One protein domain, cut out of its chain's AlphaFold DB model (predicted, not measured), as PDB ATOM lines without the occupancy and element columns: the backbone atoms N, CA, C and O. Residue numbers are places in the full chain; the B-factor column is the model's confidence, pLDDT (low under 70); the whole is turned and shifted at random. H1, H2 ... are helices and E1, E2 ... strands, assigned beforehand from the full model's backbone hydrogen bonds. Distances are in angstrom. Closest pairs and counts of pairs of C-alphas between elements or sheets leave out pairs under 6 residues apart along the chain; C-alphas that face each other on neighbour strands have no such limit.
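What this domain is: This is residues 3 to 133 of the 194 residues of an uncharacterized protein of Acidobacteria bacterium (UniProt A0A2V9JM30). A small four-stranded sheet forms one end of a rod, with the long helix H1 and the short helix H3 over the E4 and E3 half of one face. H2 sits alone at the other end, crosswise to the rod's length, between long links, while residues 19 to 31 loop out at the sheet's end. The 131 printed residues, in the order E1 E2 H1 H2 H3 E3 E4 H4, form a mixed class of helices and strands, with under half of the residues in named elements. The mixed sheet runs E2 E1 E4 E3; with H1 and H3 on one face it makes two layers, a sheet and a layer of helices. The whole is compact, with a radius of gyration of the C-alphas of 16.1 A, and spans 55 by 26 by 25 A.

How they stand to each other: E1, residues 3 to 7, and E2, residues 14 to 18, form an antiparallel hairpin, with N 4 and O 16 2.9 A apart. E4, residues 105 to 110, is parallel to E1 at 18 degrees, with N 7 and O 108 3.0 A apart. E3, residues 97 to 102, forms an antiparallel hairpin with E4, with N 109 and O 98 2.8 A apart. H1, residues 32 to 48, is on the sheet at a height of 10.9 A and runs along the strands, at 25 degrees to E4 on the local plane. H3, residues 85 to 91, is on the same face at a height of 6.2 A, only just over E4, with 3 of its 7 C-alphas falling on it. Residues 40 to 47 of H1 touch H3, opposite ways at a steep tilt of 47 degrees; the closest C-alphas, of Ala 40 and Val 91, are 4.9 A apart. H4, residues 115 to 120, is close to H3 but not clearly touching, the closest C-alphas, of Leu 86 and Ala 115, being 7.0 A apart. H4 is only just not on the sheet, with 4 pairs of C-alphas within 10 A. H2, residues 64 to 73, touches no helix and is not on the sheet. In H1, H2, H3 and H4 every O i to N i+4 pair is within hydrogen-bond range.

Where its parts are: E1 begins at C-alpha 3 (235.657, 324.169, 223.224) and is 12.2 A long; E2 is 13.1 A. H1 is 23.9 A, H2 14.5 A and H3 10.2 A. E3 is 16.2 A and E4 16.7 A. H4 is 9.0 A and ends at C-alpha 120 (216.386, 329.259, 229.454).

The domain as a whole: The two farthest C-alphas, of Val 23 and Lys 72, are 55.9 A apart. The printed part has no cut. The links E2 to H1, H1 to H2 and H2 to H3 are long. The mean pLDDT of the printed part is 87.1; residues 3 to 5 and 10 to 27 are under 70.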
ATOM      1  N   GLU A   3     236.779 323.317 222.837       63.53
ATOM      2  CA  GLU A   3     235.657 324.169 223.224       63.53
ATOM      3  C   GLU A   3     234.581 324.140 222.138       63.53
ATOM      4  O   GLU A   3     234.801 324.545 220.994       63.53
ATOM      5  N   PHE A   4     233.401 323.665 222.522       61.75
ATOM      6  CA  PHE A   4     232.185 323.762 221.731       61.75
ATOM      7  C   PHE A   4     231.354 324.916 222.283       61.75
ATOM      8  O   PHE A   4     231.019 324.919 223.467       61.75
ATOM      9  N   ARG A   5     231.017 325.900 221.445       68.19
ATOM     10  CA  ARG A   5     230.136 327.003 221.842       68.19
ATOM     11  C   ARG A   5     228.813 326.902 221.109       68.19
ATOM     12  O   ARG A   5     228.763 327.037 219.884       68.19
ATOM     13  N   LEU A   6     227.743 326.730 221.880       71.44
ATOM     14  CA  LEU A   6     226.397 326.985 221.397       71.44
ATOM     15  C   LEU A   6     226.157 328.493 221.426       71.44
ATOM     16  O   LEU A   6     226.143 329.100 222.501       71.44
ATOM     17  N   SER A   7     225.954 329.080 220.249       76.81
ATOM     18  CA  SER A   7     225.707 330.513 220.121       76.81
ATOM     19  C   SER A   7     224.237 330.794 219.861       76.81
ATOM     20  O   SER A   7     223.626 330.222 218.955       76.81
ATOM     21  N   VAL A   8     223.677 331.678 220.683       70.25
ATOM     22  CA  VAL A   8     222.283 332.106 220.611       70.25
ATOM     23  C   VAL A   8     222.226 333.612 220.890       70.25
ATOM     24  O   VAL A   8     222.848 334.060 221.855       70.25
ATOM     25  N   PRO A   9     221.499 334.420 220.094       73.75
ATOM     26  CA  PRO A   9     221.324 335.839 220.365       73.75
ATOM     27  C   PRO A   9     220.785 336.088 221.770       73.75
ATOM     28  O   PRO A   9     219.926 335.349 222.253       73.75
ATOM     29  N   ASN A  10     221.253 337.171 222.393       68.56
ATOM     30  CA  ASN A  10     220.871 337.586 223.747       68.56
ATOM     31  C   ASN A  10     221.229 336.565 224.846       68.56
ATOM     32  O   ASN A  10     220.657 336.596 225.934       68.56
ATOM     33  N   ALA A  11     222.187 335.678 224.572       61.59
ATOM     34  CA  ALA A  11     222.771 334.754 225.532       61.59
ATOM     35  C   ALA A  11     224.290 334.929 225.564       61.59
ATOM     36  O   ALA A  11     224.908 335.209 224.536       61.59
ATOM     37  N   LYS A  12     224.911 334.691 226.724       68.50
ATOM     38  CA  LYS A  12     226.330 334.320 226.716       68.50
ATOM     39  C   LYS A  12     226.436 332.968 226.014       68.50
ATOM     40  O   LYS A  12     225.623 332.086 226.295       68.50
ATOM     41  N   ASP A  13     227.412 332.824 225.116       68.81
ATOM     42  CA  ASP A  13     227.694 331.544 224.465       68.81
ATOM     43  C   ASP A  13     227.770 330.439 225.528       68.81
ATOM     44  O   ASP A  13     228.479 330.566 226.532       68.81
ATOM     45  N   ILE A  14     227.025 329.355 225.312       66.56
ATOM     46  CA  ILE A  14     227.064 328.209 226.217       66.56
ATOM     47  C   ILE A  14     228.248 327.354 225.780       66.56
ATOM     48  O   ILE A  14     228.199 326.682 224.748       66.56
ATOM     49  N   ALA A  15     229.330 327.429 226.551       61.00
ATOM     50  CA  ALA A  15     230.546 326.677 226.300       61.00
ATOM     51  C   ALA A  15     230.470 325.290 226.943       61.00
ATOM     52  O   ALA A  15     230.268 325.149 228.149       61.00
ATOM     53  N   PHE A  16     230.706 324.265 226.140       61.62
ATOM     54  CA  PHE A  16     230.981 322.917 226.595       61.62
ATOM     55  C   PHE A  16     232.474 322.684 226.413       61.62
ATOM     56  O   PHE A  16     233.013 322.795 225.310       61.62
ATOM     57  N   ARG A  17     233.148 322.409 227.526       63.47
ATOM     58  CA  ARG A  17     234.580 322.125 227.552       63.47
ATOM     59  C   ARG A  17     234.765 320.627 227.653       63.47
ATOM     60  O   ARG A  17     234.165 319.988 228.514       63.47
ATOM     61  N   MET A  18     235.590 320.084 226.775       59.53
ATOM     62  CA  MET A  18     236.027 318.699 226.859       59.53
ATOM     63  C   MET A  18     237.495 318.704 227.279       59.53
ATOM     64  O   MET A  18     238.330 319.394 226.671       59.53
ATOM     65  N   GLU A  19     237.793 317.990 228.366       56.12
ATOM     66  CA  GLU A  19     239.166 317.782 228.817       56.12
ATOM     67  C   GLU A  19     239.960 317.061 227.723       56.12
ATOM     68  O   GLU A  19     239.420 316.274 226.944       56.12
ATOM     69  N   ARG A  20     241.231 317.452 227.574       53.25
ATOM     70  CA  ARG A  20     242.060 317.076 226.422       53.25
ATOM     71  C   ARG A  20     242.217 315.553 226.353       53.25
ATOM     72  O   ARG A  20     242.654 314.943 227.320       53.25
ATOM     73  N   PHE A  21     242.009 314.976 225.170       51.28
ATOM     74  CA  PHE A  21     242.695 313.740 224.802       51.28
ATOM     75  C   PHE A  21     244.191 314.057 224.622       51.28
ATOM     76  O   PHE A  21     244.534 315.099 224.062       51.28
ATOM     77  N   GLY A  22     245.073 313.199 225.143       44.22
ATOM     78  CA  GLY A  22     246.513 313.453 225.324       44.22
ATOM     79  C   GLY A  22     247.355 313.652 224.057       44.22
ATOM     80  O   GLY A  22     248.556 313.869 224.168       44.22
ATOM     81  N   VAL A  23     246.760 313.631 222.865       51.06
ATOM     82  CA  VAL A  23     247.464 313.896 221.605       51.06
ATOM     83  C   VAL A  23     247.161 315.329 221.173       51.06
ATOM     84  O   VAL A  23     245.998 315.707 221.018       51.06
ATOM     85  N   GLN A  24     248.200 316.153 221.007       50.53
ATOM     86  CA  GLN A  24     248.092 317.522 220.492       50.53
ATOM     87  C   GLN A  24     247.713 317.509 219.001       50.53
ATOM     88  O   GLN A  24     248.515 317.841 218.136       50.53
ATOM     89  N   LEU A  25     246.471 317.138 218.686       56.41
ATOM     90  CA  LEU A  25     245.892 317.401 217.375       56.41
ATOM     91  C   LEU A  25     245.625 318.904 217.300       56.41
ATOM     92  O   LEU A  25     244.684 319.424 217.902       56.41
ATOM     93  N   THR A  26     246.507 319.621 216.615       55.62
ATOM     94  CA  THR A  26     246.385 321.060 216.345       55.62
ATOM     95  C   THR A  26     245.251 321.374 215.358       55.62
ATOM     96  O   THR A  26     244.844 322.532 215.258       55.62
ATOM     97  N   GLY A  27     244.673 320.362 214.696       64.81
ATOM     98  CA  GLY A  27     243.568 320.503 213.747       64.81
ATOM     99  C   GLY A  27     242.427 319.507 213.963       64.81
ATOM    100  O   GLY A  27     242.331 318.505 213.269       64.81
ATOM    101  N   TRP A  28     241.475 319.833 214.839       70.69
ATOM    102  CA  TRP A  28     240.188 319.123 214.966       70.69
ATOM    103  C   TRP A  28     239.186 319.489 213.867       70.69
ATOM    104  O   TRP A  28     238.053 319.010 213.873       70.69
ATOM    105  N   ARG A  29     239.589 320.330 212.902       74.69
ATOM    106  CA  ARG A  29     238.719 320.802 211.814       74.69
ATOM    107  C   ARG A  29     238.041 319.647 211.074       74.69
ATOM    108  O   ARG A  29     236.876 319.774 210.708       74.69
ATOM    109  N   ALA A  30     238.757 318.541 210.890       79.69
ATOM    110  CA  ALA A  30     238.260 317.362 210.193       79.69
ATOM    111  C   ALA A  30     237.170 316.605 210.975       79.69
ATOM    112  O   ALA A  30     236.267 316.042 210.364       79.69
ATOM    113  N   ALA A  31     237.166 316.699 212.310       82.19
ATOM    114  CA  ALA A  31     236.157 316.056 213.152       82.19
ATOM    115  C   ALA A  31     234.823 316.819 213.157       82.19
ATOM    116  O   ALA A  31     233.764 316.237 213.404       82.19
ATOM    117  N   TRP A  32     234.844 318.133 212.898       85.62
ATOM    118  CA  TRP A  32     233.655 318.977 213.024       85.62
ATOM    119  C   TRP A  32     232.468 318.545 212.174       85.62
ATOM    120  O   TRP A  32     231.385 318.471 212.745       85.62
ATOM    121  N   PRO A  33     232.612 318.172 210.889       88.44
ATOM    122  CA  PRO A  33     231.501 317.619 210.119       88.44
ATOM    123  C   PRO A  33     230.832 316.408 210.792       88.44
ATOM    124  O   PRO A  33     229.613 316.260 210.749       88.44
ATOM    125  N   SER A  34     231.610 315.534 211.432       88.19
ATOM    126  CA  SER A  34     231.087 314.360 212.144       88.19
ATOM    127  C   SER A  34     230.347 314.743 213.427       88.19
ATOM    128  O   SER A  34     229.316 314.143 213.743       88.19
ATOM    129  N   VAL A  35     230.825 315.770 214.137       89.00
ATOM    130  CA  VAL A  35     230.152 316.329 215.320       89.00
ATOM    131  C   VAL A  35     228.870 317.074 214.925       89.00
ATOM    132  O   VAL A  35     227.830 316.851 215.542       89.00
ATOM    133  N   THR A  36     228.893 317.909 213.879       90.25
ATOM    134  CA  THR A  36     227.712 318.663 213.420       90.25
ATOM    135  C   THR A  36     226.608 317.750 212.908       90.25
ATOM    136  O   THR A  36     225.444 317.997 213.214       90.25
ATOM    137  N   ARG A  37     226.938 316.647 212.218       90.88
ATOM    138  CA  ARG A  37     225.940 315.636 211.824       90.88
ATOM    139  C   ARG A  37     225.229 315.030 213.033       90.88
ATOM    140  O   ARG A  37     224.002 314.966 213.052       90.88
ATOM    141  N   ARG A  38     225.974 314.628 214.066       91.81
ATOM    142  CA  ARG A  38     225.397 314.056 215.297       91.81
ATOM    143  C   ARG A  38     224.577 315.091 216.073       91.81
ATOM    144  O   ARG A  38     223.496 314.771 216.561       91.81
ATOM    145  N   LEU A  39     225.034 316.344 216.119       92.25
ATOM    146  CA  LEU A  39     224.264 317.469 216.660       92.25
ATOM    147  C   LEU A  39     222.947 317.678 215.906       92.25
ATOM    148  O   LEU A  39     221.906 317.810 216.542       92.25
ATOM    149  N   ALA A  40     222.968 317.664 214.573       92.38
ATOM    150  CA  ALA A  40     221.767 317.818 213.757       92.38
ATOM    151  C   ALA A  40     220.761 316.684 214.006       92.38
ATOM    152  O   ALA A  40     219.575 316.958 214.167       92.38
ATOM    153  N   VAL A  41     221.226 315.433 214.125       93.69
ATOM    154  CA  VAL A  41     220.381 314.275 214.481       93.69
ATOM    155  C   VAL A  41     219.775 314.430 215.877       93.69
ATOM    156  O   VAL A  41     218.576 314.207 216.062       93.69
ATOM    157  N   MET A  42     220.575 314.845 216.865       94.38
ATOM    158  CA  MET A  42     220.087 315.121 218.216       94.38
ATOM    159  C   MET A  42     218.995 316.200 218.197       94.38
ATOM    160  O   MET A  42     217.921 316.001 218.763       94.38
ATOM    161  N   LEU A  43     219.243 317.322 217.516       95.38
ATOM    162  CA  LEU A  43     218.315 318.449 217.438       95.38
ATOM    163  C   LEU A  43     217.043 318.091 216.662       95.38
ATOM    164  O   LEU A  43     215.956 318.465 217.093       95.38
ATOM    165  N   ALA A  44     217.153 317.336 215.567       96.31
ATOM    166  CA  ALA A  44     216.005 316.833 214.814       96.31
ATOM    167  C   ALA A  44     215.076 316.012 215.716       96.31
ATOM    168  O   ALA A  44     213.898 316.350 215.843       96.31
ATOM    169  N   GLY A  45     215.640 315.036 216.437       95.50
ATOM    170  CA  GLY A  45     214.893 314.223 217.392       95.50
ATOM    171  C   GLY A  45     214.295 315.046 218.537       95.50
ATOM    172  O   GLY A  45     213.175 314.776 218.963       95.50
ATOM    173  N   GLN A  46     214.992 316.090 218.999       95.25
ATOM    174  CA  GLN A  46     214.463 317.005 220.011       95.25
ATOM    175  C   GLN A  46     213.211 317.742 219.512       95.25
ATOM    176  O   GLN A  46     212.243 317.868 220.253       95.25
ATOM    177  N   PHE A  47     213.194 318.216 218.263       97.12
ATOM    178  CA  PHE A  47     212.007 318.858 217.693       97.12
ATOM    179  C   PHE A  47     210.878 317.864 217.413       97.12
ATOM    180  O   PHE A  47     209.721 318.181 217.687       97.12
ATOM    181  N   GLU A  48     211.200 316.697 216.859       96.56
ATOM    182  CA  GLU A  48     210.228 315.670 216.456       96.56
ATOM    183  C   GLU A  48     209.495 315.062 217.646       96.56
ATOM    184  O   GLU A  48     208.279 314.909 217.592       96.56
ATOM    185  N   LEU A  49     210.208 314.804 218.742       96.94
ATOM    186  CA  LEU A  49     209.632 314.259 219.972       96.94
ATOM    187  C   LEU A  49     209.204 315.348 220.962       96.94
ATOM    188  O   LEU A  49     209.001 315.061 222.138       96.94
ATOM    189  N   GLU A  50     209.120 316.602 220.509       97.06
ATOM    190  CA  GLU A  50     208.724 317.757 221.320       97.06
ATOM    191  C   GLU A  50     209.482 317.827 222.655       97.06
ATOM    192  O   GLU A  50     208.897 318.017 223.715       97.06
ATOM    193  N   GLY A  51     210.799 317.638 222.606       95.94
ATOM    194  CA  GLY A  51     211.694 317.605 223.760       95.94
ATOM    195  C   GLY A  51     211.904 316.220 224.367       95.94
ATOM    196  O   GLY A  51     212.857 316.040 225.113       95.94
ATOM    197  N   GLY A  52     211.085 315.222 224.019       95.19
ATOM    198  CA  GLY A  52     211.086 313.888 224.633       95.19
ATOM    199  C   GLY A  52     212.393 313.103 224.506       95.19
ATOM    200  O   GLY A  52     212.633 312.193 225.293       95.19
ATOM    201  N   ARG A  53     213.267 313.470 223.559       92.62
ATOM    202  CA  ARG A  53     214.627 312.922 223.450       92.62
ATOM    203  C   ARG A  53     215.578 313.472 224.521       92.62
ATOM    204  O   ARG A  53     216.575 312.822 224.809       92.62
ATOM    205  N   GLY A  54     215.325 314.662 225.054       90.00
ATOM    206  CA  GLY A  54     216.260 315.393 225.902       90.00
ATOM    207  C   GLY A  54     216.428 314.775 227.285       90.00
ATOM    208  O   GLY A  54     215.592 313.997 227.746       90.00
ATOM    209  N   SER A  55     217.501 315.159 227.976       90.19
ATOM    210  CA  SER A  55     217.785 314.691 229.340       90.19
ATOM    211  C   SER A  55     216.682 315.024 230.355       90.19
ATOM    212  O   SER A  55     216.534 314.324 231.353       90.19
ATOM    213  N   ARG A  56     215.885 316.067 230.093       88.81
ATOM    214  CA  ARG A  56     214.773 316.508 230.950       88.81
ATOM    215  C   ARG A  56     213.415 315.937 230.541       88.81
ATOM    216  O   ARG A  56     212.417 316.245 231.190       88.81
ATOM    217  N   GLY A  57     213.365 315.144 229.473       88.62
ATOM    218  CA  GLY A  57     212.122 314.678 228.867       88.62
ATOM    219  C   GLY A  57     211.374 315.772 228.094       88.62
ATOM    220  O   GLY A  57     211.931 316.807 227.724       88.62
ATOM    221  N   GLY A  58     210.091 315.514 227.823       95.31
ATOM    222  CA  GLY A  58     209.241 316.343 226.966       95.31
ATOM    223  C   GLY A  58     209.166 317.816 227.372       95.31
ATOM    224  O   GLY A  58     209.176 318.183 228.548       95.31
ATOM    225  N   TRP A  59     209.044 318.690 226.377       97.31
ATOM    226  CA  TRP A  59     208.827 320.109 226.593       97.31
ATOM    227  C   TRP A  59     207.470 320.363 227.252       97.31
ATOM    228  O   TRP A  59     206.460 319.786 226.843       97.31
ATOM    229  N   PRO A  60     207.396 321.321 228.191       97.06
ATOM    230  CA  PRO A  60     206.126 321.736 228.760       97.06
ATOM    231  C   PRO A  60     205.119 322.157 227.677       97.06
ATOM    232  O   PRO A  60     205.488 322.904 226.748       97.06
ATOM    233  N   PRO A  61     203.839 321.765 227.814       96.50
ATOM    234  CA  PRO A  61     202.817 322.083 226.830       96.50
ATOM    235  C   PRO A  61     202.641 323.597 226.673       96.50
ATOM    236  O   PRO A  61     203.096 324.424 227.475       96.50
ATOM    237  N   LEU A  62     201.993 323.997 225.583       96.50
ATOM    238  CA  LEU A  62     201.612 325.391 225.384       96.50
ATOM    239  C   LEU A  62     200.481 325.754 226.348       96.50
ATOM    240  O   LEU A  62     199.605 324.937 226.616       96.50
ATOM    241  N   SER A  63     200.444 327.007 226.813       95.69
ATOM    242  CA  SER A  63     199.273 327.483 227.561       95.69
ATOM    243  C   SER A  63     198.002 327.302 226.717       95.69
ATOM    244  O   SER A  63     198.056 327.539 225.505       95.69
ATOM    245  N   PRO A  64     196.841 326.962 227.311       97.06
ATOM    246  CA  PRO A  64     195.626 326.672 226.543       97.06
ATOM    247  C   PRO A  64     195.232 327.800 225.581       97.06
ATOM    248  O   PRO A  64     194.867 327.562 224.429       97.06
ATOM    249  N   ARG A  65     195.377 329.060 226.016       96.69
ATOM    250  CA  ARG A  65     195.118 330.241 225.178       96.69
ATOM    251  C   ARG A  65     196.058 330.304 223.972       96.69
ATOM    252  O   ARG A  65     195.602 330.559 222.857       96.69
ATOM    253  N   TYR A  66     197.359 330.090 224.182       95.25
ATOM    254  CA  TYR A  66     198.337 330.108 223.096       95.25
ATOM    255  C   TYR A  66     198.155 328.912 222.158       95.25
ATOM    256  O   TYR A  66     198.209 329.098 220.945       95.25
ATOM    257  N   ALA A  67     197.880 327.722 222.701       96.81
ATOM    258  CA  ALA A  67     197.605 326.509 221.938       96.81
ATOM    259  C   ALA A  67     196.432 326.716 220.972       96.81
ATOM    260  O   ALA A  67     196.596 326.513 219.772       96.81
ATOM    261  N   ARG A  68     195.296 327.247 221.453       97.12
ATOM    262  CA  ARG A  68     194.129 327.562 220.606       97.12
ATOM    263  C   ARG A  68     194.467 328.538 219.483       97.12
ATOM    264  O   ARG A  68     194.115 328.309 218.330       97.12
ATOM    265  N   ARG A  69     195.169 329.630 219.800       96.94
ATOM    266  CA  ARG A  69     195.568 330.624 218.791       96.94
ATOM    267  C   ARG A  69     196.525 330.028 217.760       96.94
ATOM    268  O   ARG A  69     196.388 330.295 216.571       96.94
ATOM    269  N   LYS A  70     197.493 329.235 218.219       96.38
ATOM    270  CA  LYS A  70     198.448 328.558 217.350       96.38
ATOM    271  C   LYS A  70     197.738 327.554 216.451       96.38
ATOM    272  O   LYS A  70     198.000 327.589 215.265       96.38
ATOM    273  N   GLN A  71     196.812 326.748 216.969       97.44
ATOM    274  CA  GLN A  71     196.065 325.768 216.178       97.44
ATOM    275  C   GLN A  71     195.267 326.424 215.044       97.44
ATOM    276  O   GLN A  71     195.242 325.897 213.942       97.44
ATOM    277  N   LYS A  72     194.678 327.605 215.280       97.50
ATOM    278  CA  LYS A  72     193.987 328.366 214.224       97.50
ATOM    279  C   LYS A  72     194.930 328.849 213.115       97.50
ATOM    280  O   LYS A  72     194.540 328.868 211.958       97.50
ATOM    281  N   ARG A  73     196.153 329.268 213.462       97.25
ATOM    282  CA  ARG A  73     197.117 329.852 212.507       97.25
ATOM    283  C   ARG A  73     198.057 328.821 211.868       97.25
ATOM    284  O   ARG A  73     198.547 329.031 210.769       97.25
ATOM    285  N   TYR A  74     198.342 327.746 212.588       96.88
ATOM    286  CA  TYR A  74     199.339 326.721 212.288       96.88
ATOM    287  C   TYR A  74     198.778 325.342 212.679       96.88
ATOM    288  O   TYR A  74     199.280 324.725 213.629       96.88
ATOM    289  N   PRO A  75     197.705 324.880 212.013       96.25
ATOM    290  CA  PRO A  75     197.017 323.651 212.389       96.25
ATOM    291  C   PRO A  75     197.970 322.453 212.360       96.25
ATOM    292  O   PRO A  75     198.756 322.295 211.426       96.25
ATOM    293  N   GLY A  76     197.938 321.642 213.422       95.06
ATOM    294  CA  GLY A  76     198.718 320.402 213.522       95.06
ATOM    295  C   GLY A  76     200.224 320.591 213.735       95.06
ATOM    296  O   GLY A  76     200.967 319.616 213.751       95.06
ATOM    297  N   ARG A  77     200.717 321.827 213.902       96.81
ATOM    298  CA  ARG A  77     202.155 322.057 214.100       96.81
ATOM    299  C   ARG A  77     202.608 321.697 215.527       96.81
ATOM    300  O   ARG A  77     202.006 322.223 216.473       96.81
ATOM    301  N   PRO A  78     203.732 320.973 215.708       96.44
ATOM    302  CA  PRO A  78     204.292 320.647 217.029       96.44
ATOM    303  C   PRO A  78     204.803 321.865 217.807       96.44
ATOM    304  O   PRO A  78     205.027 322.952 217.250       96.44
ATOM    305  N   VAL A  79     204.982 321.725 219.119       96.50
ATOM    306  CA  VAL A  79     205.617 322.701 220.015       96.50
ATOM    307  C   VAL A  79     206.973 323.146 219.443       96.50
ATOM    308  O   VAL A  79     207.692 322.380 218.819       96.50
ATOM    309  N   LEU A  80     207.275 324.444 219.570       95.19
ATOM    310  CA  LEU A  80     208.418 325.133 218.937       95.19
ATOM    311  C   LEU A  80     208.484 325.119 217.396       95.19
ATOM    312  O   LEU A  80     209.426 325.666 216.827       95.19
ATOM    313  N   GLN A  81     207.468 324.605 216.700       96.75
ATOM    314  CA  GLN A  81     207.477 324.479 215.237       96.75
ATOM    315  C   GLN A  81     206.356 325.267 214.536       96.75
ATOM    316  O   GLN A  81     205.816 324.821 213.532       96.75
ATOM    317  N   ALA A  82     205.994 326.458 215.036       93.88
ATOM    318  CA  ALA A  82     204.927 327.273 214.434       93.88
ATOM    319  C   ALA A  82     205.202 327.613 212.953       93.88
ATOM    320  O   ALA A  82     204.470 327.177 212.075       93.88
ATOM    321  N   GLY A  83     206.284 328.351 212.684       93.25
ATOM    322  CA  GLY A  83     206.728 328.685 211.323       93.25
ATOM    323  C   GLY A  83     207.965 327.913 210.860       93.25
ATOM    324  O   GLY A  83     208.547 328.259 209.844       93.25
ATOM    325  N   GLY A  84     208.444 326.938 211.639       95.56
ATOM    326  CA  GLY A  84     209.624 326.130 211.301       95.56
ATOM    327  C   GLY A  84     210.983 326.849 211.333       95.56
ATOM    328  O   GLY A  84     211.990 326.162 211.443       95.56
ATOM    329  N   ARG A  85     211.037 328.192 211.322       96.94
ATOM    330  CA  ARG A  85     212.275 329.006 211.271       96.94
ATOM    331  C   ARG A  85     213.381 328.522 212.216       96.94
ATOM    332  O   ARG A  85     214.507 328.304 211.788       96.94
ATOM    333  N   LEU A  86     213.039 328.300 213.486       96.50
ATOM    334  CA  LEU A  86     213.995 327.850 214.499       96.50
ATOM    335  C   LEU A  86     214.535 326.442 214.206       96.50
ATOM    336  O   LEU A  86     215.748 326.260 214.158       96.50
ATOM    337  N   ARG A  87     213.652 325.467 213.943       96.69
ATOM    338  CA  ARG A  87     214.059 324.108 213.544       96.69
ATOM    339  C   ARG A  87     214.923 324.151 212.283       96.69
ATOM    340  O   ARG A  87     215.976 323.531 212.254       96.69
ATOM    341  N   GLY A  88     214.509 324.915 211.272       96.44
ATOM    342  CA  GLY A  88     215.237 325.070 210.013       96.44
ATOM    343  C   GLY A  88     216.652 325.611 210.208       96.44
ATOM    344  O   GLY A  88     217.580 325.079 209.613       96.44
ATOM    345  N   SER A  89     216.829 326.595 211.095       96.12
ATOM    346  CA  SER A  89     218.149 327.172 211.389       96.12
ATOM    347  C   SER A  89     219.113 326.230 212.121       96.12
ATOM    348  O   SER A  89     220.321 326.416 212.021       96.12
ATOM    349  N   LEU A  90     218.589 325.241 212.855       95.12
ATOM    350  CA  LEU A  90     219.368 324.348 213.721       95.12
ATOM    351  C   LEU A  90     219.561 322.939 213.150       95.12
ATOM    352  O   LEU A  90     220.544 322.285 213.471       95.12
ATOM    353  N   VAL A  91     218.610 322.444 212.359       95.00
ATOM    354  CA  VAL A  91     218.639 321.088 211.782       95.00
ATOM    355  C   VAL A  91     219.030 321.120 210.304       95.00
ATOM    356  O   VAL A  91     219.634 320.175 209.806       95.00
ATOM    357  N   GLY A  92     218.680 322.195 209.597       90.75
ATOM    358  CA  GLY A  92     219.043 322.414 208.200       90.75
ATOM    359  C   GLY A  92     220.079 323.526 208.048       90.75
ATOM    360  O   GLY A  92     220.819 323.843 208.976       90.75
ATOM    361  N   LYS A  93     220.096 324.142 206.862       91.75
ATOM    362  CA  LYS A  93     220.824 325.386 206.603       91.75
ATOM    363  C   LYS A  93     219.845 326.483 206.205       91.75
ATOM    364  O   LYS A  93     219.022 326.287 205.313       91.75
ATOM    365  N   SER A  94     219.933 327.629 206.865       95.19
ATOM    366  CA  SER A  94     219.187 328.839 206.523       95.19
ATOM    367  C   SER A  94     220.038 330.085 206.761       95.19
ATOM    368  O   SER A  94     221.140 330.003 207.302       95.19
ATOM    369  N   ALA A  95     219.505 331.256 206.403       96.00
ATOM    370  CA  ALA A  95     220.128 332.540 206.726       96.00
ATOM    371  C   ALA A  95     220.304 332.772 208.240       96.00
ATOM    372  O   ALA A  95     221.092 333.623 208.632       96.00
ATOM    373  N   ASP A  96     219.585 332.019 209.083       96.56
ATOM    374  CA  ASP A  96     219.728 332.097 210.534       96.56
ATOM    375  C   ASP A  96     220.668 331.029 211.124       96.56
ATOM    376  O   ASP A  96     220.819 330.948 212.343       96.56
ATOM    377  N   THR A  97     221.259 330.157 210.304       95.62
ATOM    378  CA  THR A  97     222.196 329.139 210.790       95.62
ATOM    379  C   THR A  97     223.517 329.792 211.182       95.62
ATOM    380  O   THR A  97     224.127 330.510 210.393       95.62
ATOM    381  N   VAL A  98     223.992 329.506 212.396       93.31
ATOM    382  CA  VAL A  98     225.317 329.931 212.858       93.31
ATOM    383  C   VAL A  98     226.230 328.712 212.859       93.31
ATOM    384  O   VAL A  98     226.058 327.818 213.680       93.31
ATOM    385  N   GLU A  99     227.208 328.682 211.957       91.69
ATOM    386  CA  GLU A  99     228.211 327.616 211.865       91.69
ATOM    387  C   GLU A  99     229.583 328.230 211.547       91.69
ATOM    388  O   GLU A  99     229.759 328.865 210.510       91.69
ATOM    389  N   ALA A 100     230.560 328.057 212.441       89.50
ATOM    390  CA  ALA A 100     231.957 328.413 212.198       89.50
ATOM    391  C   ALA A 100     232.868 327.289 212.699       89.50
ATOM    392  O   ALA A 100     232.891 326.968 213.889       89.50
ATOM    393  N   LEU A 101     233.591 326.674 211.765       87.31
ATOM    394  CA  LEU A 101     234.433 325.505 211.993       87.31
ATOM    395  C   LEU A 101     235.901 325.937 211.954       87.31
ATOM    396  O   LEU A 101     236.426 326.248 210.885       87.31
ATOM    397  N   GLU A 102     236.580 325.960 213.097       83.56
ATOM    398  CA  GLU A 102     237.976 326.396 213.220       83.56
ATOM    399  C   GLU A 102     238.852 325.285 213.818       83.56
ATOM    400  O   GLU A 102     238.337 324.448 214.548       83.56
ATOM    401  N   PRO A 103     240.176 325.243 213.583       76.44
ATOM    402  CA  PRO A 103     241.021 324.105 213.978       76.44
ATOM    403  C   PRO A 103     240.901 323.627 215.436       76.44
ATOM    404  O   PRO A 103     241.026 322.435 215.685       76.44
ATOM    405  N   GLY A 104     240.618 324.514 216.396       75.00
ATOM    406  CA  GLY A 104     240.458 324.153 217.814       75.00
ATOM    407  C   GLY A 104     239.087 324.454 218.421       75.00
ATOM    408  O   GLY A 104     238.884 324.185 219.605       75.00
ATOM    409  N   ARG A 105     238.159 325.034 217.650       77.62
ATOM    410  CA  ARG A 105     236.846 325.456 218.152       77.62
ATOM    411  C   ARG A 105     235.765 325.330 217.093       77.62
ATOM    412  O   ARG A 105     236.004 325.545 215.908       77.62
ATOM    413  N   MET A 106     234.557 325.050 217.555       83.12
ATOM    414  CA  MET A 106     233.364 325.072 216.724       83.12
ATOM    415  C   MET A 106     232.322 325.996 217.343       83.12
ATOM    416  O   MET A 106     231.984 325.866 218.524       83.12
ATOM    417  N   LYS A 107     231.795 326.908 216.525       89.06
ATOM    418  CA  LYS A 107     230.593 327.682 216.822       89.06
ATOM    419  C   LYS A 107     229.433 327.057 216.061       89.06
ATOM    420  O   LYS A 107     229.496 326.947 214.841       89.06
ATOM    421  N   PHE A 108     228.391 326.660 216.776       90.31
ATOM    422  CA  PHE A 108     227.176 326.096 216.195       90.31
ATOM    423  C   PHE A 108     225.959 326.726 216.872       90.31
ATOM    424  O   PHE A 108     225.987 326.972 218.078       90.31
ATOM    425  N   GLY A 109     224.883 326.995 216.138       93.44
ATOM    426  CA  GLY A 109     223.656 327.516 216.725       93.44
ATOM    427  C   GLY A 109     222.755 328.225 215.729       93.44
ATOM    428  O   GLY A 109     222.666 327.857 214.560       93.44
ATOM    429  N   THR A 110     222.058 329.247 216.216       95.94
ATOM    430  CA  THR A 110     221.036 329.970 215.457       95.94
ATOM    431  C   THR A 110     221.064 331.449 215.792       95.94
ATOM    432  O   THR A 110     221.235 331.796 216.955       95.94
ATOM    433  N   SER A 111     220.842 332.322 214.807       95.94
ATOM    434  CA  SER A 111     220.616 333.757 215.012       95.94
ATOM    435  C   SER A 111     219.142 334.105 215.247       95.94
ATOM    436  O   SER A 111     218.794 335.284 215.320       95.94
ATOM    437  N   VAL A 112     218.255 333.113 215.394       96.00
ATOM    438  CA  VAL A 112     216.838 333.340 215.705       96.00
ATOM    439  C   VAL A 112     216.704 333.969 217.106       96.00
ATOM    440  O   VAL A 112     216.985 333.294 218.100       96.00
ATOM    441  N   PRO A 113     216.211 335.221 217.238       94.56
ATOM    442  CA  PRO A 113     216.320 335.972 218.495       94.56
ATOM    443  C   PRO A 113     215.600 335.349 219.694       94.56
ATOM    444  O   PRO A 113     216.009 335.533 220.836       94.56
ATOM    445  N   TYR A 114     214.517 334.608 219.445       93.56
ATOM    446  CA  TYR A 114     213.707 333.988 220.496       93.56
ATOM    447  C   TYR A 114     214.193 332.590 220.912       93.56
ATOM    448  O   TYR A 114     213.606 331.990 221.813       93.56
ATOM    449  N   ALA A 115     215.251 332.060 220.288       95.31
ATOM    450  CA  ALA A 115     215.803 330.749 220.627       95.31
ATOM    451  C   ALA A 115     216.265 330.679 222.093       95.31
ATOM    452  O   ALA A 115     216.003 329.686 222.774       95.31
ATOM    453  N   ILE A 116     216.860 331.759 222.615       93.94
ATOM    454  CA  ILE A 116     217.330 331.804 224.004       93.94
ATOM    455  C   ILE A 116     216.184 331.667 225.003       93.94
ATOM    456  O   ILE A 116     216.296 330.922 225.970       93.94
ATOM    457  N   PHE A 117     215.035 332.289 224.734       94.56
ATOM    458  CA  PHE A 117     213.883 332.208 225.630       94.56
ATOM    459  C   PHE A 117     213.324 330.789 225.719       94.56
ATOM    460  O   PHE A 117     212.745 330.421 226.738       94.56
ATOM    461  N   HIS A 118     213.498 329.975 224.678       95.69
ATOM    462  CA  HIS A 118     213.196 328.551 224.754       95.69
ATOM    463  C   HIS A 118     214.275 327.791 225.522       95.69
ATOM    464  O   HIS A 118     213.931 326.980 226.372       95.69
ATOM    465  N   GLN A 119     215.555 328.105 225.321       94.75
ATOM    466  CA  GLN A 119     216.641 327.448 226.047       94.75
ATOM    467  C   GLN A 119     216.573 327.663 227.569       94.75
ATOM    468  O   GLN A 119     216.721 326.706 228.325       94.75
ATOM    469  N   THR A 120     216.333 328.895 228.024       93.88
ATOM    470  CA  THR A 120     216.386 329.259 229.454       93.88
ATOM    471  C   THR A 120     215.020 329.433 230.102       93.88
ATOM    472  O   THR A 120     214.916 329.428 231.325       93.88
ATOM    473  N   GLY A 121     213.962 329.603 229.310       95.06
ATOM    474  CA  GLY A 121     212.681 330.079 229.819       95.06
ATOM    475  C   GLY A 121     212.701 331.575 230.142       95.06
ATOM    476  O   GLY A 121     213.699 332.278 229.974       95.06
ATOM    477  N   THR A 122     211.552 332.069 230.592       94.94
ATOM    478  CA  THR A 122     211.330 333.437 231.077       94.94
ATOM    479  C   THR A 122     210.315 333.400 232.221       94.94
ATOM    480  O   THR A 122     209.640 332.394 232.426       94.94
ATOM    481  N   ARG A 123     210.078 334.537 232.886       95.94
ATOM    482  CA  ARG A 123     209.004 334.669 233.888       95.94
ATOM    483  C   ARG A 123     207.608 334.270 233.373       95.94
ATOM    484  O   ARG A 123     206.753 333.895 234.163       95.94
ATOM    485  N   LYS A 124     207.350 334.386 232.064       94.19
ATOM    486  CA  LYS A 124     206.026 334.143 231.450       94.19
ATOM    487  C   LYS A 124     205.983 332.907 230.547       94.19
ATOM    488  O   LYS A 124     204.947 332.625 229.947       94.19
ATOM    489  N   MET A 125     207.098 332.198 230.395       93.94
ATOM    490  CA  MET A 125     207.206 331.056 229.493       93.94
ATOM    491  C   MET A 125     208.172 330.028 230.083       93.94
ATOM    492  O   MET A 125     209.337 330.372 230.276       93.94
ATOM    493  N   PRO A 126     207.743 328.773 230.307       96.25
ATOM    494  CA  PRO A 126     208.652 327.740 230.785       96.25
ATOM    495  C   PRO A 126     209.730 327.438 229.737       96.25
ATOM    496  O   PRO A 126     209.496 327.584 228.528       96.25
ATOM    497  N   ALA A 127     210.896 327.004 230.211       96.50
ATOM    498  CA  ALA A 127     211.978 326.549 229.351       96.50
ATOM    499  C   ALA A 127     211.539 325.328 228.529       96.50
ATOM    500  O   ALA A 127     210.847 324.434 229.014       96.50
ATOM    501  N   ARG A 128     211.955 325.314 227.268       96.94
ATOM    502  CA  ARG A 128     211.820 324.229 226.297       96.94
ATOM    503  C   ARG A 128     213.196 324.036 225.662       96.94
ATOM    504  O   ARG A 128     213.416 324.519 224.548       96.94
ATOM    505  N   PRO A 129     214.152 323.472 226.419       94.94
ATOM    506  CA  PRO A 129     215.547 323.474 226.027       94.94
ATOM    507  C   PRO A 129     215.719 322.704 224.724       94.94
ATOM    508  O   PRO A 129     215.309 321.547 224.589       94.94
ATOM    509  N   ILE A 130     216.279 323.410 223.747       94.12
ATOM    510  CA  ILE A 130     216.525 322.901 222.401       94.12
ATOM    511  C   ILE A 130     217.825 322.102 222.420       94.12
ATOM    512  O   ILE A 130     217.920 321.034 221.828       94.12
ATOM    513  N   PHE A 131     218.813 322.615 223.152       92.88
ATOM    514  CA  PHE A 131     220.049 321.919 223.440       92.88
ATOM    515  C   PHE A 131     219.958 321.276 224.826       92.88
ATOM    516  O   PHE A 131     220.104 321.957 225.843       92.88
ATOM    517  N   ASP A 132     219.680 319.975 224.854       92.94
ATOM    518  CA  ASP A 132     219.524 319.184 226.080       92.94
ATOM    519  C   ASP A 132     220.125 317.771 225.919       92.94
ATOM    520  O   ASP A 132     219.394 316.778 225.950       92.94
ATOM    521  N   PRO A 133     221.446 317.663 225.667       90.81
ATOM    522  CA  PRO A 133     222.083 316.395 225.325       90.81
ATOM    523  C   PRO A 133     222.013 315.403 226.486       90.81
ATOM    524  O   PRO A 133     222.396 315.726 227.621       90.81
TER     525      PRO A 133